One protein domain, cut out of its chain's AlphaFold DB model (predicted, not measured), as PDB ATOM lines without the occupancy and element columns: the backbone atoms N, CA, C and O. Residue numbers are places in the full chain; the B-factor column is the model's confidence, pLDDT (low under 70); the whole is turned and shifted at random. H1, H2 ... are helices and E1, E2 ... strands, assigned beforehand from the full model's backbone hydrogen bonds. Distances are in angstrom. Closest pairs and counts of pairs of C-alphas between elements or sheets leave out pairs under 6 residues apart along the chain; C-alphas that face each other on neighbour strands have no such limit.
ATOM      1  N   ASP A   3     150.411 169.900 141.541       89.06
ATOM      2  CA  ASP A   3     151.239 171.036 141.129       89.06
ATOM      3  C   ASP A   3     152.118 171.544 142.287       89.06
ATOM      4  O   ASP A   3     151.858 171.260 143.458       89.06
ATOM      5  N   ALA A   4     153.142 172.339 141.969       90.31
ATOM      6  CA  ALA A   4     154.104 172.825 142.957       90.31
ATOM      7  C   ALA A   4     153.466 173.651 144.091       90.31
ATOM      8  O   ALA A   4     153.962 173.630 145.214       90.31
ATOM      9  N   LEU A   5     152.375 174.385 143.839       92.06
ATOM     10  CA  LEU A   5     151.693 175.132 144.901       92.06
ATOM     11  C   LEU A   5     150.938 174.185 145.840       92.06
ATOM     12  O   LEU A   5     150.964 174.374 147.054       92.06
ATOM     13  N   SER A   6     150.308 173.150 145.286       94.44
ATOM     14  CA  SER A   6     149.656 172.094 146.064       94.44
ATOM     15  C   SER A   6     150.647 171.308 146.926       94.44
ATOM     16  O   SER A   6     150.350 171.060 148.091       94.44
ATOM     17  N   GLN A   7     151.833 170.978 146.403       95.19
ATOM     18  CA  GLN A   7     152.869 170.305 147.194       95.19
ATOM     19  C   GLN A   7     153.360 171.187 148.349       95.19
ATOM     20  O   GLN A   7     153.353 170.742 149.492       95.19
ATOM     21  N   ASN A   8     153.666 172.462 148.086       94.69
ATOM     22  CA  ASN A   8     154.066 173.388 149.147       94.69
ATOM     23  C   ASN A   8     153.007 173.523 150.245       94.69
ATOM     24  O   ASN A   8     153.352 173.676 151.411       94.69
ATOM     25  N   ALA A   9     151.725 173.481 149.884       96.38
ATOM     26  CA  ALA A   9     150.645 173.558 150.855       96.38
ATOM     27  C   ALA A   9     150.554 172.297 151.735       96.38
ATOM     28  O   ALA A   9     150.261 172.405 152.924       96.38
ATOM     29  N   ILE A  10     150.841 171.114 151.179       97.19
ATOM     30  CA  ILE A  10     150.936 169.856 151.938       97.19
ATOM     31  C   ILE A  10     152.115 169.915 152.916       97.19
ATOM     32  O   ILE A  10     151.954 169.586 154.092       97.19
ATOM     33  N   ASP A  11     153.274 170.384 152.453       96.50
ATOM     34  CA  ASP A  11     154.471 170.508 153.290       96.50
ATOM     35  C   ASP A  11     154.246 171.526 154.421       96.50
ATOM     36  O   ASP A  11     154.553 171.256 155.584       96.50
ATOM     37  N   ALA A  12     153.623 172.667 154.104       97.00
ATOM     38  CA  ALA A  12     153.271 173.698 155.078       97.00
ATOM     39  C   ALA A  12     152.276 173.195 156.133       97.00
ATOM     40  O   ALA A  12     152.428 173.519 157.309       97.00
ATOM     41  N   LEU A  13     151.298 172.365 155.749       98.00
ATOM     42  CA  LEU A  13     150.398 171.720 156.706       98.00
ATOM     43  C   LEU A  13     151.166 170.792 157.662       98.00
ATOM     44  O   LEU A  13     150.870 170.764 158.854       98.00
ATOM     45  N   GLY A  14     152.170 170.062 157.167       97.25
ATOM     46  CA  GLY A  14     153.052 169.255 158.015       97.25
ATOM     47  C   GLY A  14     153.761 170.096 159.080       97.25
ATOM     48  O   GLY A  14     153.692 169.771 160.264       97.25
ATOM     49  N   VAL A  15     154.361 171.216 158.667       96.88
ATOM     50  CA  VAL A  15     155.035 172.167 159.570       96.88
ATOM     51  C   VAL A  15     154.058 172.787 160.574       96.88
ATOM     52  O   VAL A  15     154.376 172.885 161.757       96.88
ATOM     53  N   ALA A  16     152.864 173.175 160.122       97.00
ATOM     54  CA  ALA A  16     151.828 173.759 160.971       97.00
ATOM     55  C   ALA A  16     151.317 172.783 162.036       97.00
ATOM     56  O   ALA A  16     151.067 173.178 163.170       97.00
ATOM     57  N   VAL A  17     151.164 171.500 161.701       96.56
ATOM     58  CA  VAL A  17     150.812 170.486 162.703       96.56
ATOM     59  C   VAL A  17     151.947 170.326 163.710       96.56
ATOM     60  O   VAL A  17     151.686 170.302 164.910       96.56
ATOM     61  N   ASP A  18     153.194 170.255 163.250       95.25
ATOM     62  CA  ASP A  18     154.348 170.042 164.126       95.25
ATOM     63  C   ASP A  18     154.584 171.186 165.110       95.25
ATOM     64  O   ASP A  18     154.955 170.921 166.251       95.25
ATOM     65  N   SER A  19     154.310 172.431 164.716       95.31
ATOM     66  CA  SER A  19     154.438 173.586 165.611       95.31
ATOM     67  C   SER A  19     153.394 173.621 166.731       95.31
ATOM     68  O   SER A  19     153.605 174.298 167.736       95.31
ATOM     69  N   LEU A  20     152.279 172.899 166.577       95.31
ATOM     70  CA  LEU A  20     151.194 172.834 167.560       95.31
ATOM     71  C   LEU A  20     151.295 171.622 168.491       95.31
ATOM     72  O   LEU A  20     150.635 171.583 169.538       95.31
ATOM     73  N   LEU A  21     152.077 170.610 168.112       94.06
ATOM     74  CA  LEU A  21     152.268 169.430 168.939       94.06
ATOM     75  C   LEU A  21     153.135 169.776 170.159       94.06
ATOM     76  O   LEU A  21     154.162 170.433 170.014       94.06
ATOM     77  N   PRO A  22     152.771 169.292 171.359       90.19
ATOM     78  CA  PRO A  22     153.601 169.483 172.538       90.19
ATOM     79  C   PRO A  22     154.892 168.663 172.414       90.19
ATOM     80  O   PRO A  22     154.999 167.787 171.539       90.19
ATOM     81  N   ASP A  23     155.822 168.926 173.335       86.31
ATOM     82  CA  ASP A  23     157.145 168.304 173.438       86.31
ATOM     83  C   ASP A  23     157.137 166.767 173.345       86.31
ATOM     84  O   ASP A  23     156.099 166.091 173.367       86.31
ATOM     85  N   ALA A  24     158.342 166.208 173.209       87.81
ATOM     86  CA  ALA A  24     158.560 164.783 173.015       87.81
ATOM     87  C   ALA A  24     157.814 163.915 174.058       87.81
ATOM     88  O   ALA A  24     157.698 164.300 175.225       87.81
ATOM     89  N   PRO A  25     157.321 162.725 173.658       91.69
ATOM     90  CA  PRO A  25     156.653 161.809 174.576       91.69
ATOM     91  C   PRO A  25     157.535 161.430 175.777       91.69
ATOM     92  O   PRO A  25     158.763 161.417 175.655       91.69
ATOM     93  N   PRO A  26     156.930 161.057 176.920       90.56
ATOM     94  CA  PRO A  26     157.658 160.521 178.066       90.56
ATOM     95  C   PRO A  26     158.544 159.321 177.705       90.56
ATOM     96  O   PRO A  26     158.277 158.593 176.746       90.56
ATOM     97  N   ALA A  27     159.573 159.073 178.519       91.50
ATOM     98  CA  ALA A  27     160.487 157.953 178.317       91.50
ATOM     99  C   ALA A  27     159.739 156.611 178.200       91.50
ATOM    100  O   ALA A  27     158.839 156.312 178.981       91.50
ATOM    101  N   GLY A  28     160.126 155.797 177.215       93.44
ATOM    102  CA  GLY A  28     159.486 154.507 176.931       93.44
ATOM    103  C   GLY A  28     158.242 154.589 176.038       93.44
ATOM    104  O   GLY A  28     157.772 153.546 175.581       93.44
ATOM    105  N   LEU A  29     157.748 155.795 175.738       96.06
ATOM    106  CA  LEU A  29     156.722 156.043 174.728       96.06
ATOM    107  C   LEU A  29     157.329 156.685 173.477       96.06
ATOM    108  O   LEU A  29     158.342 157.377 173.519       96.06
ATOM    109  N   SER A  30     156.662 156.484 172.348       95.94
ATOM    110  CA  SER A  30     156.922 157.205 171.103       95.94
ATOM    111  C   SER A  30     155.607 157.626 170.460       95.94
ATOM    112  O   SER A  30     154.581 156.967 170.627       95.94
ATOM    113  N   ARG A  31     155.636 158.746 169.734       95.56
ATOM    114  CA  ARG A  31     154.484 159.312 169.029       95.56
ATOM    115  C   ARG A  31     154.764 159.277 167.540       95.56
ATOM    116  O   ARG A  31     155.745 159.858 167.081       95.56
ATOM    117  N   THR A  32     153.878 158.639 166.793       95.62
ATOM    118  CA  THR A  32     153.887 158.654 165.333       95.62
ATOM    119  C   THR A  32     152.795 159.592 164.845       95.62
ATOM    120  O   THR A  32     151.655 159.525 165.302       95.62
ATOM    121  N   ARG A  33     153.158 160.467 163.909       95.00
ATOM    122  CA  ARG A  33     152.245 161.375 163.221       95.00
ATOM    123  C   ARG A  33     152.053 160.884 161.792       95.00
ATOM    124  O   ARG A  33     153.030 160.752 161.058       95.00
ATOM    125  N   ALA A  34     150.808 160.682 161.387       96.88
ATOM    126  CA  ALA A  34     150.437 160.461 159.996       96.88
ATOM    127  C   ALA A  34     149.403 161.503 159.570       96.88
ATOM    128  O   ALA A  34     148.475 161.812 160.315       96.88
ATOM    129  N   LEU A  35     149.575 162.051 158.371       96.81
ATOM    130  CA  LEU A  35     148.683 163.049 157.803       96.81
ATOM    131  C   LEU A  35     148.136 162.520 156.476       96.81
ATOM    132  O   LEU A  35     148.893 162.291 155.537       96.81
ATOM    133  N   ASP A  36     146.826 162.324 156.419       97.12
ATOM    134  CA  ASP A  36     146.089 161.886 155.234       97.12
ATOM    135  C   ASP A  36     145.414 163.100 154.585       97.12
ATOM    136  O   ASP A  36     144.390 163.584 155.068       97.12
ATOM    137  N   VAL A  37     146.009 163.637 153.518       97.38
ATOM    138  CA  VAL A  37     145.444 164.774 152.779       97.38
ATOM    139  C   VAL A  37     144.397 164.264 151.795       97.38
ATOM    140  O   VAL A  37     144.712 163.608 150.807       97.38
ATOM    141  N   ARG A  38     143.135 164.615 152.043       96.31
ATOM    142  CA  ARG A  38     141.977 164.102 151.294       96.31
ATOM    143  C   ARG A  38     141.631 164.960 150.098       96.31
ATOM    144  O   ARG A  38     141.259 164.457 149.041       96.31
ATOM    145  N   HIS A  39     141.723 166.272 150.279       96.00
ATOM    146  CA  HIS A  39     141.406 167.240 149.244       96.00
ATOM    147  C   HIS A  39     142.392 168.393 149.279       96.00
ATOM    148  O   HIS A  39     142.700 168.921 150.345       96.00
ATOM    149  N   VAL A  40     142.803 168.818 148.088       96.38
ATOM    150  CA  VAL A  40     143.525 170.066 147.856       96.38
ATOM    151  C   VAL A  40     142.736 170.842 146.816       96.38
ATOM    152  O   VAL A  40     142.426 170.312 145.748       96.38
ATOM    153  N   ARG A  41     142.349 172.075 147.141       95.62
ATOM    154  CA  ARG A  41     141.540 172.927 146.262       95.62
ATOM    155  C   ARG A  41     142.152 174.322 146.176       95.62
ATOM    156  O   ARG A  41     142.834 174.739 147.113       95.62
ATOM    157  N   PRO A  42     141.937 175.060 145.077       94.75
ATOM    158  CA  PRO A  42     142.286 176.473 145.038       94.75
ATOM    159  C   PRO A  42     141.541 177.248 146.135       94.75
ATOM    160  O   PRO A  42     140.366 176.976 146.387       94.75
ATOM    161  N   LEU A  43     142.223 178.194 146.780       93.25
ATOM    162  CA  LEU A  43     141.606 179.152 147.698       93.25
ATOM    163  C   LEU A  43     141.205 180.412 146.915       93.25
ATOM    164  O   LEU A  43     141.971 180.880 146.079       93.25
ATOM    165  N   LEU A  59     148.840 186.979 145.003       91.50
ATOM    166  CA  LEU A  59     148.796 185.953 146.034       91.50
ATOM    167  C   LEU A  59     147.965 184.778 145.544       91.50
ATOM    168  O   LEU A  59     146.796 184.931 145.178       91.50
ATOM    169  N   PHE A  60     148.564 183.594 145.625       92.88
ATOM    170  CA  PHE A  60     147.885 182.344 145.331       92.88
ATOM    171  C   PHE A  60     147.852 181.437 146.552       92.88
ATOM    172  O   PHE A  60     148.842 181.297 147.274       92.88
ATOM    173  N   GLY A  61     146.710 180.790 146.763       94.62
ATOM    174  CA  GLY A  61     146.483 179.928 147.907       94.62
ATOM    175  C   GLY A  61     145.815 178.598 147.585       94.62
ATOM    176  O   GLY A  61     145.205 178.383 146.530       94.62
ATOM    177  N   ARG A  62     145.934 177.684 148.547       97.00
ATOM    178  CA  ARG A  62     145.309 176.363 148.553       97.00
ATOM    179  C   ARG A  62     144.578 176.151 149.866       97.00
ATOM    180  O   ARG A  62     145.076 176.528 150.922       97.00
ATOM    181  N   ARG A  63     143.428 175.490 149.790       97.25
ATOM    182  CA  ARG A  63     142.711 174.968 150.951       97.25
ATOM    183  C   ARG A  63     142.794 173.452 150.970       97.25
ATOM    184  O   ARG A  63     142.586 172.803 149.941       97.25
ATOM    185  N   LEU A  64     143.136 172.910 152.130       98.19
ATOM    186  CA  LEU A  64     143.370 171.495 152.347       98.19
ATOM    187  C   LEU A  64     142.388 170.962 153.381       98.19
ATOM    188  O   LEU A  64     142.211 171.546 154.446       98.19
ATOM    189  N   ASN A  65     141.811 169.802 153.078       98.00
ATOM    190  CA  ASN A  65     141.150 168.975 154.076       98.00
ATOM    191  C   ASN A  65     141.999 167.736 154.306       98.00
ATOM    192  O   ASN A  65     142.295 167.000 153.360       98.00
ATOM    193  N   ALA A  66     142.378 167.507 155.554       98.25
ATOM    194  CA  ALA A  66     143.237 166.401 155.930       98.25
ATOM    195  C   ALA A  66     142.747 165.728 157.207       98.25
ATOM    196  O   ALA A  66     142.013 166.321 157.997       98.25
ATOM    197  N   ARG A  67     143.185 164.490 157.417       98.19
ATOM    198  CA  ARG A  67     143.048 163.789 158.686       98.19
ATOM    199  C   ARG A  67     144.420 163.586 159.307       98.19
ATOM    200  O   ARG A  67     145.284 162.934 158.728       98.19
ATOM    201  N   LEU A  68     144.598 164.133 160.497       98.00
ATOM    202  CA  LEU A  68     145.744 163.875 161.351       98.00
ATOM    203  C   LEU A  68     145.463 162.637 162.201       98.00
ATOM    204  O   LEU A  68     144.440 162.577 162.880       98.00
ATOM    205  N   ASN A  69     146.383 161.681 162.181       97.75
ATOM    206  CA  ASN A  69     146.435 160.555 163.099       97.75
ATOM    207  C   ASN A  69     147.692 160.668 163.965       97.75
ATOM    208  O   ASN A  69     148.810 160.718 163.448       97.75
ATOM    209  N   LEU A  70     147.494 160.707 165.279       96.88
ATOM    210  CA  LEU A  70     148.559 160.623 166.267       96.88
ATOM    211  C   LEU A  70     148.432 159.288 166.989       96.88
ATOM    212  O   LEU A  70     147.454 159.070 167.700       96.88
ATOM    213  N   SER A  71     149.421 158.415 166.820       96.56
ATOM    214  CA  SER A  71     149.448 157.081 167.428       96.56
ATOM    215  C   SER A  71     150.591 156.969 168.433       96.56
ATOM    216  O   SER A  71     151.697 157.449 168.169       96.56
ATOM    217  N   ILE A  72     150.331 156.340 169.579       96.81
ATOM    218  CA  ILE A  72     151.296 156.169 170.668       96.81
ATOM    219  C   ILE A  72     151.753 154.716 170.761       96.81
ATOM    220  O   ILE A  72     150.955 153.800 170.955       96.81
ATOM    221  N   ASN A  73     153.065 154.514 170.679       95.94
ATOM    222  CA  ASN A  73     153.698 153.201 170.698       95.94
ATOM    223  C   ASN A  73     154.618 153.049 171.915       95.94
ATOM    224  O   ASN A  73     155.197 154.027 172.391       95.94
ATOM    225  N   GLY A  74     154.799 151.809 172.376       95.50
ATOM    226  CA  GLY A  74     155.611 151.485 173.556       95.50
ATOM    227  C   GLY A  74     154.879 151.702 174.885       95.50
ATOM    228  O   GLY A  74     153.681 151.995 174.909       95.50
ATOM    229  N   GLY A  75     155.619 151.530 175.985       94.25
ATOM    230  CA  GLY A  75     155.156 151.733 177.361       94.25
ATOM    231  C   GLY A  75     153.974 150.862 177.801       94.25
ATOM    232  O   GLY A  75     153.512 149.966 177.089       94.25
ATOM    233  N   SER A  76     153.482 151.129 179.013       94.25
ATOM    234  CA  SER A  76     152.277 150.479 179.531       94.25
ATOM    235  C   SER A  76     151.011 151.047 178.875       94.25
ATOM    236  O   SER A  76     151.002 152.164 178.357       94.25
ATOM    237  N   GLU A  77     149.913 150.288 178.904       93.38
ATOM    238  CA  GLU A  77     148.614 150.751 178.387       93.38
ATOM    239  C   GLU A  77     148.094 151.981 179.143       93.38
ATOM    240  O   GLU A  77     147.530 152.895 178.544       93.38
ATOM    241  N   ALA A  78     148.314 152.022 180.460       93.12
ATOM    242  CA  ALA A  78     147.898 153.137 181.299       93.12
ATOM    243  C   ALA A  78     148.638 154.429 180.920       93.12
ATOM    244  O   ALA A  78     147.996 155.464 180.733       93.12
ATOM    245  N   ASP A  79     149.959 154.349 180.725       93.75
ATOM    246  CA  ASP A  79     150.782 155.504 180.348       93.75
ATOM    247  C   ASP A  79     150.449 155.991 178.938       93.75
ATOM    248  O   ASP A  79     150.292 157.192 178.711       93.75
ATOM    249  N   ALA A  80     150.278 155.064 177.988       94.38
ATOM    250  CA  ALA A  80     149.896 155.402 176.622       94.38
ATOM    251  C   ALA A  80     148.533 156.110 176.585       94.38
ATOM    252  O   ALA A  80     148.398 157.161 175.956       94.38
ATOM    253  N   ARG A  81     147.537 155.594 177.315       93.00
ATOM    254  CA  ARG A  81     146.197 156.190 177.388       93.00
ATOM    255  C   ARG A  81     146.207 157.565 178.054       93.00
ATOM    256  O   ARG A  81     145.535 158.477 177.571       93.00
ATOM    257  N   ALA A  82     146.973 157.726 179.133       93.62
ATOM    258  CA  ALA A  82     147.159 159.020 179.783       93.62
ATOM    259  C   ALA A  82     147.808 160.030 178.825       93.62
ATOM    260  O   ALA A  82     147.352 161.168 178.718       93.62
ATOM    261  N   HIS A  83     148.814 159.606 178.056       95.00
ATOM    262  CA  HIS A  83     149.467 160.472 177.081       95.00
ATOM    263  C   HIS A  83     148.541 160.853 175.914       95.00
ATOM    264  O   HIS A  83     148.482 162.028 175.556       95.00
ATOM    265  N   VAL A  84     147.752 159.915 175.372       95.06
ATOM    266  CA  VAL A  84     146.716 160.222 174.365       95.06
ATOM    267  C   VAL A  84     145.713 161.238 174.906       95.06
ATOM    268  O   VAL A  84     145.362 162.185 174.203       95.06
ATOM    269  N   HIS A  85     145.266 161.078 176.156       93.69
ATOM    270  CA  HIS A  85     144.364 162.037 176.791       93.69
ATOM    271  C   HIS A  85     144.999 163.430 176.897       93.69
ATOM    272  O   HIS A  85     144.367 164.410 176.512       93.69
ATOM    273  N   ASN A  86     146.257 163.519 177.331       94.44
ATOM    274  CA  ASN A  86     146.973 164.791 177.434       94.44
ATOM    275  C   ASN A  86     147.150 165.467 176.066       94.44
ATOM    276  O   ASN A  86     146.914 166.666 175.950       94.44
ATOM    277  N   LEU A  87     147.495 164.705 175.020       95.00
ATOM    278  CA  LEU A  87     147.580 165.227 173.650       95.00
ATOM    279  C   LEU A  87     146.233 165.744 173.151       95.00
ATOM    280  O   LEU A  87     146.168 166.818 172.555       95.00
ATOM    281  N   ALA A  88     145.162 164.992 173.405       94.75
ATOM    282  CA  ALA A  88     143.813 165.392 173.038       94.75
ATOM    283  C   ALA A  88     143.421 166.709 173.711       94.75
ATOM    284  O   ALA A  88     142.943 167.621 173.043       94.75
ATOM    285  N   SER A  89     143.638 166.796 175.023       94.75
ATOM    286  CA  SER A  89     143.315 167.970 175.827       94.75
ATOM    287  C   SER A  89     144.132 169.185 175.400       94.75
ATOM    288  O   SER A  89     143.555 170.251 175.224       94.75
ATOM    289  N   HIS A  90     145.435 169.019 175.146       95.62
ATOM    290  CA  HIS A  90     146.298 170.081 174.620       95.62
ATOM    291  C   HIS A  90     145.769 170.625 173.291       95.62
ATOM    292  O   HIS A  90     145.447 171.806 173.197       95.62
ATOM    293  N   LEU A  91     145.588 169.761 172.286       95.56
ATOM    294  CA  LEU A  91     145.163 170.191 170.948       95.56
ATOM    295  C   LEU A  91     143.756 170.802 170.933       95.56
ATOM    296  O   LEU A  91     143.500 171.733 170.176       95.56
ATOM    297  N   LEU A  92     142.847 170.310 171.779       94.19
ATOM    298  CA  LEU A  92     141.500 170.871 171.925       94.19
ATOM    299  C   LEU A  92     141.465 172.160 172.759       94.19
ATOM    300  O   LEU A  92     140.472 172.881 172.696       94.19
ATOM    301  N   SER A  93     142.514 172.445 173.534       95.94
ATOM    302  CA  SER A  93     142.646 173.682 174.314       95.94
ATOM    303  C   SER A  93     143.245 174.847 173.525       95.94
ATOM    304  O   SER A  93     143.142 175.986 173.980       95.94
ATOM    305  N   LEU A  94     143.827 174.577 172.348       96.62
ATOM    306  CA  LEU A  94     144.368 175.610 171.468       96.62
ATOM    307  C   LEU A  94     143.288 176.634 171.123       96.62
ATOM    308  O   LEU A  94     142.180 176.301 170.690       96.62
ATOM    309  N   SER A  95     143.629 177.906 171.287       95.88
ATOM    310  CA  SER A  95     142.744 179.000 170.927       95.88
ATOM    311  C   SER A  95     142.557 179.082 169.412       95.88
ATOM    312  O   SER A  95     143.410 178.692 168.608       95.88
ATOM    313  N   ARG A  96     141.448 179.698 168.993       94.88
ATOM    314  CA  ARG A  96     141.210 179.997 167.576       94.88
ATOM    315  C   ARG A  96     142.330 180.854 166.974       94.88
ATOM    316  O   ARG A  96     142.650 180.677 165.805       94.88
ATOM    317  N   SER A  97     142.911 181.766 167.755       95.75
ATOM    318  CA  SER A  97     144.040 182.596 167.323       95.75
ATOM    319  C   SER A  97     145.305 181.784 167.060       95.75
ATOM    320  O   SER A  97     145.957 182.030 166.052       95.75
ATOM    321  N   GLU A  98     145.633 180.809 167.911       96.12
ATOM    322  CA  GLU A  98     146.806 179.940 167.719       96.12
ATOM    323  C   GLU A  98     146.643 179.058 166.482       96.12
ATOM    324  O   GLU A  98     147.539 178.997 165.640       96.12
ATOM    325  N   LEU A  99     145.465 178.446 166.320       96.44
ATOM    326  CA  LEU A  99     145.151 177.650 165.133       96.44
ATOM    327  C   LEU A  99     145.240 178.499 163.858       96.44
ATOM    328  O   LEU A  99     145.893 178.100 162.895       96.44
ATOM    329  N   HIS A 100     144.657 179.700 163.869       95.19
ATOM    330  CA  HIS A 100     144.683 180.599 162.720       95.19
ATOM    331  C   HIS A 100     146.093 181.117 162.404       95.19
ATOM    332  O   HIS A 100     146.444 181.242 161.233       95.19
ATOM    333  N   ALA A 101     146.922 181.389 163.416       94.44
ATOM    334  CA  ALA A 101     148.322 181.767 163.216       94.44
ATOM    335  C   ALA A 101     149.128 180.649 162.533       94.44
ATOM    336  O   ALA A 101     150.033 180.932 161.752       94.44
ATOM    337  N   ALA A 102     148.756 179.389 162.771       95.19
ATOM    338  CA  ALA A 102     149.302 178.229 162.076       95.19
ATOM    339  C   ALA A 102     148.601 177.923 160.735       95.19
ATOM    340  O   ALA A 102     148.919 176.914 160.120       95.19
ATOM    341  N   GLY A 103     147.639 178.733 160.275       95.69
ATOM    342  CA  GLY A 103     146.870 178.491 159.043       95.69
ATOM    343  C   GLY A 103     145.766 177.430 159.165       95.69
ATOM    344  O   GLY A 103     145.113 177.092 158.177       95.69
ATOM    345  N   ILE A 104     145.522 176.893 160.363       97.25
ATOM    346  CA  ILE A 104     144.451 175.927 160.629       97.25
ATOM    347  C   ILE A 104     143.165 176.690 160.946       97.25
ATOM    348  O   ILE A 104     142.993 177.257 162.023       97.25
ATOM    349  N   HIS A 105     142.218 176.676 160.014       95.44
ATOM    350  CA  HIS A 105     140.927 177.333 160.200       95.44
ATOM    351  C   HIS A 105     140.001 176.522 161.120       95.44
ATOM    352  O   HIS A 105     139.201 177.083 161.877       95.44
ATOM    353  N   ARG A 106     140.080 175.188 161.056       95.25
ATOM    354  CA  ARG A 106     139.306 174.288 161.918       95.25
ATOM    355  C   ARG A 106     140.086 173.015 162.213       95.25
ATOM    356  O   ARG A 106     140.645 172.400 161.312       95.25
ATOM    357  N   MET A 107     140.017 172.586 163.468       96.75
ATOM    358  CA  MET A 107     140.449 171.270 163.921       96.75
ATOM    359  C   MET A 107     139.308 170.648 164.724       96.75
ATOM    360  O   MET A 107     138.780 171.272 165.640       96.75
ATOM    361  N   ALA A 108     138.880 169.447 164.352       95.94
ATOM    362  CA  ALA A 108     137.807 168.738 165.038       95.94
ATOM    363  C   ALA A 108     138.239 167.310 165.341       95.94
ATOM    364  O   ALA A 108     138.767 166.624 164.470       95.94
ATOM    365  N   ARG A 109     138.004 166.856 166.574       95.50
ATOM    366  CA  ARG A 109     138.258 165.465 166.947       95.50
ATOM    367  C   ARG A 109     137.353 164.540 166.133       95.50
ATOM    368  O   ARG A 109     136.158 164.797 166.018       95.50
ATOM    369  N   ALA A 110     137.937 163.472 165.608       95.44
ATOM    370  CA  ALA A 110     137.233 162.384 164.950       95.44
ATOM    371  C   ALA A 110     137.312 161.112 165.806       95.44
ATOM    372  O   ALA A 110     138.205 160.961 166.648       95.44
ATOM    373  N   ASP A 111     136.375 160.196 165.581       91.75
ATOM    374  CA  ASP A 111     136.333 158.931 166.306       91.75
ATOM    375  C   ASP A 111     137.488 158.018 165.890       91.75
ATOM    376  O   ASP A 111     137.773 157.847 164.704       91.75
ATOM    377  N   SER A 112     138.133 157.414 166.886       91.38
ATOM    378  CA  SER A 112     139.157 156.384 166.721       91.38
ATOM    379  C   SER A 112     138.675 155.111 167.403       91.38
ATOM    380  O   SER A 112     138.217 155.160 168.545       91.38
ATOM    381  N   SER A 113     138.798 153.971 166.726       91.12
ATOM    382  CA  SER A 113     138.598 152.653 167.341       91.12
ATOM    383  C   SER A 113     139.816 152.186 168.143       91.12
ATOM    384  O   SER A 113     139.710 151.236 168.913       91.12
ATOM    385  N   ASP A 114     140.970 152.827 167.949       92.25
ATOM    386  CA  ASP A 114     142.216 152.519 168.644       92.25
ATOM    387  C   ASP A 114     142.389 153.452 169.851       92.25
ATOM    388  O   ASP A 114     142.445 154.676 169.705       92.25
ATOM    389  N   ALA A 115     142.485 152.860 171.045       90.25
ATOM    390  CA  ALA A 115     142.668 153.569 172.310       90.25
ATOM    391  C   ALA A 115     144.032 154.271 172.421       90.25
ATOM    392  O   ALA A 115     144.174 155.210 173.209       90.25
ATOM    393  N   ARG A 116     145.019 153.837 171.627       95.12
ATOM    394  CA  ARG A 116     146.360 154.425 171.543       95.12
ATOM    395  C   ARG A 116     146.487 155.469 170.438       95.12
ATOM    396  O   ARG A 116     147.577 156.008 170.243       95.12
ATOM    397  N   ALA A 117     145.398 155.784 169.742       95.62
ATOM    398  CA  ALA A 117     145.387 156.778 168.687       95.62
ATOM    399  C   ALA A 117     144.329 157.859 168.911       95.62
ATOM    400  O   ALA A 117     143.251 157.626 169.463       95.62
ATOM    401  N   ILE A 118     144.626 159.059 168.424       96.50
ATOM    402  CA  ILE A 118     143.650 160.132 168.292       96.50
ATOM    403  C   ILE A 118     143.659 160.684 166.874       96.50
ATOM    404  O   ILE A 118     144.713 160.872 166.263       96.50
ATOM    405  N   LEU A 119     142.455 160.943 166.366       97.81
ATOM    406  CA  LEU A 119     142.227 161.466 165.032       97.81
ATOM    407  C   LEU A 119     141.659 162.882 165.099       97.81
ATOM    408  O   LEU A 119     140.778 163.171 165.912       97.81
ATOM    409  N   PHE A 120     142.122 163.736 164.192       98.06
ATOM    410  CA  PHE A 120     141.567 165.065 163.971       98.06
ATOM    411  C   PHE A 120     141.328 165.308 162.486       98.06
ATOM    412  O   PHE A 120     142.213 165.079 161.665       98.06
ATOM    413  N   ASP A 121     140.145 165.808 162.148       98.19
ATOM    414  CA  ASP A 121     139.887 166.403 160.843       98.19
ATOM    415  C   ASP A 121     140.344 167.866 160.866       98.19
ATOM    416  O   ASP A 121     139.969 168.637 161.758       98.19
ATOM    417  N   ILE A 122     141.176 168.228 159.891       98.06
ATOM    418  CA  ILE A 122     141.835 169.526 159.771       98.06
ATOM    419  C   ILE A 122     141.393 170.205 158.476       98.06
ATOM    420  O   ILE A 122     141.385 169.599 157.402       98.06
ATOM    421  N   ASP A 123     141.054 171.482 158.596       98.00
ATOM    422  CA  ASP A 123     140.809 172.408 157.498       98.00
ATOM    423  C   ASP A 123     141.862 173.515 157.558       98.00
ATOM    424  O   ASP A 123     141.941 174.252 158.546       98.00
ATOM    425  N   PHE A 124     142.702 173.577 156.532       98.38
ATOM    426  CA  PHE A 124     143.924 174.376 156.510       98.38
ATOM    427  C   PHE A 124     143.987 175.240 155.257       98.38
ATOM    428  O   PHE A 124     143.655 174.784 154.160       98.38
ATOM    429  N   GLU A 125     144.447 176.475 155.417       97.00
ATOM    430  CA  GLU A 125     144.645 177.422 154.328       97.00
ATOM    431  C   GLU A 125     146.122 177.797 154.221       97.00
ATOM    432  O   GLU A 125     146.761 178.224 155.179       97.00
ATOM    433  N   PHE A 126     146.656 177.644 153.015       96.56
ATOM    434  CA  PHE A 126     148.002 178.050 152.656       96.56
ATOM    435  C   PHE A 126     147.922 179.197 151.664       96.56
ATOM    436  O   PHE A 126     147.279 179.065 150.624       96.56
ATOM    437  N   ILE A 127     148.619 180.292 151.949       93.75
ATOM    438  CA  ILE A 127     148.808 181.406 151.022       93.75
ATOM    439  C   ILE A 127     150.305 181.531 150.787       93.75
ATOM    440  O   ILE A 127     151.069 181.697 151.735       93.75
TER     441      ILE A 127
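AT A GLANCE: This is residues 3 to 43 and 59 to 127 of the 148 residues of an uncharacterized protein of Thauera sp. 28 (UniProt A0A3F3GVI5). A long, twisted sheet of four strands curls round the helix H1 towards one end, while H2 covers the same face towards the other end, and the short H3 lies over the edge strand E3. The helices are on one face of the sheet, making two layers with it, and the other face is bare of named helices. The printed part has 110 residues, with three named helices and four named strands in the order H1 E1 E2 H2 H3 E3 E4; the sheet runs E1 E2 E4 E3, all antiparallel, and the class is mixed. The whole is compact, with a radius of gyration of the C-alphas of 14.6 A, yet elongated, spanning 48 by 26 by 24 A.

HOW THE PARTS SIT: H1, residues 4 to 20, is on the sheet, and its closest C-alphas to E4, residues 117 to 127, are those of Ala 9 and Phe 126, 5.5 A. The edge strand E1, residues 29 to 42, is the antiparallel neighbour of E2, residues 59 to 74, with N 32 and O 71 2.8 A apart, within hydrogen-bond range. E1 bends by 53 degrees at residue 39, E2 by 55 degrees at residue 65 and E4 by 51 degrees at residue 121. E2 and E4 are antiparallel, with N 68 and O 120 2.8 A apart. H2, residues 77 to 93, runs along the strands over E2, at 0 degrees to it on the local plane and a height over the sheet of 8.2 A; their closest C-alphas are those of Ala 80 and Ile 72, 6.2 A. H1 and H2 are close but not clearly touching, the C-alphas of Leu 20 and Leu 91 being 7.4 A apart. H3, residues 96 to 101, lies over E3, residues 104 to 110, with the closest C-alphas those of Leu 99 and His 105, 6.5 A. E3 and E4 form a hairpin, with N 108 and O 121 2.9 A apart. E2, H2, H3 and E3 make a split strand-helix-strand unit, two strands running the same way with E4 between them, and its crossover is right-handed. Every O i to N i+4 pair is within hydrogen-bond range in H2 and H3, and 12 of 13 are in H1.

IN THESE COORDINATES: H1 begins at C-alpha 4, (154.104, 172.825, 142.957), and is 24.8 A long. E1 is 38.8 A and E2 44.6 A long; H2 is 24.0 A, beginning at C-alpha 77, (148.614, 150.751, 178.387). H3 is 8.5 A and E3 15.9 A. E4, 30.5 A, ends at C-alpha 127, (148.808, 181.406, 151.022).

THE WHOLE: The C-alphas of Leu 59 and Ser 76 are the two farthest apart, 48.9 A. Residues 44 to 58 are not printed, and C-alphas 43 and 59 are 10.0 A apart across this cut. Of the links that are printed whole, no link is long. The mean pLDDT of the printed part is 95.1, and no printed residue is under 70.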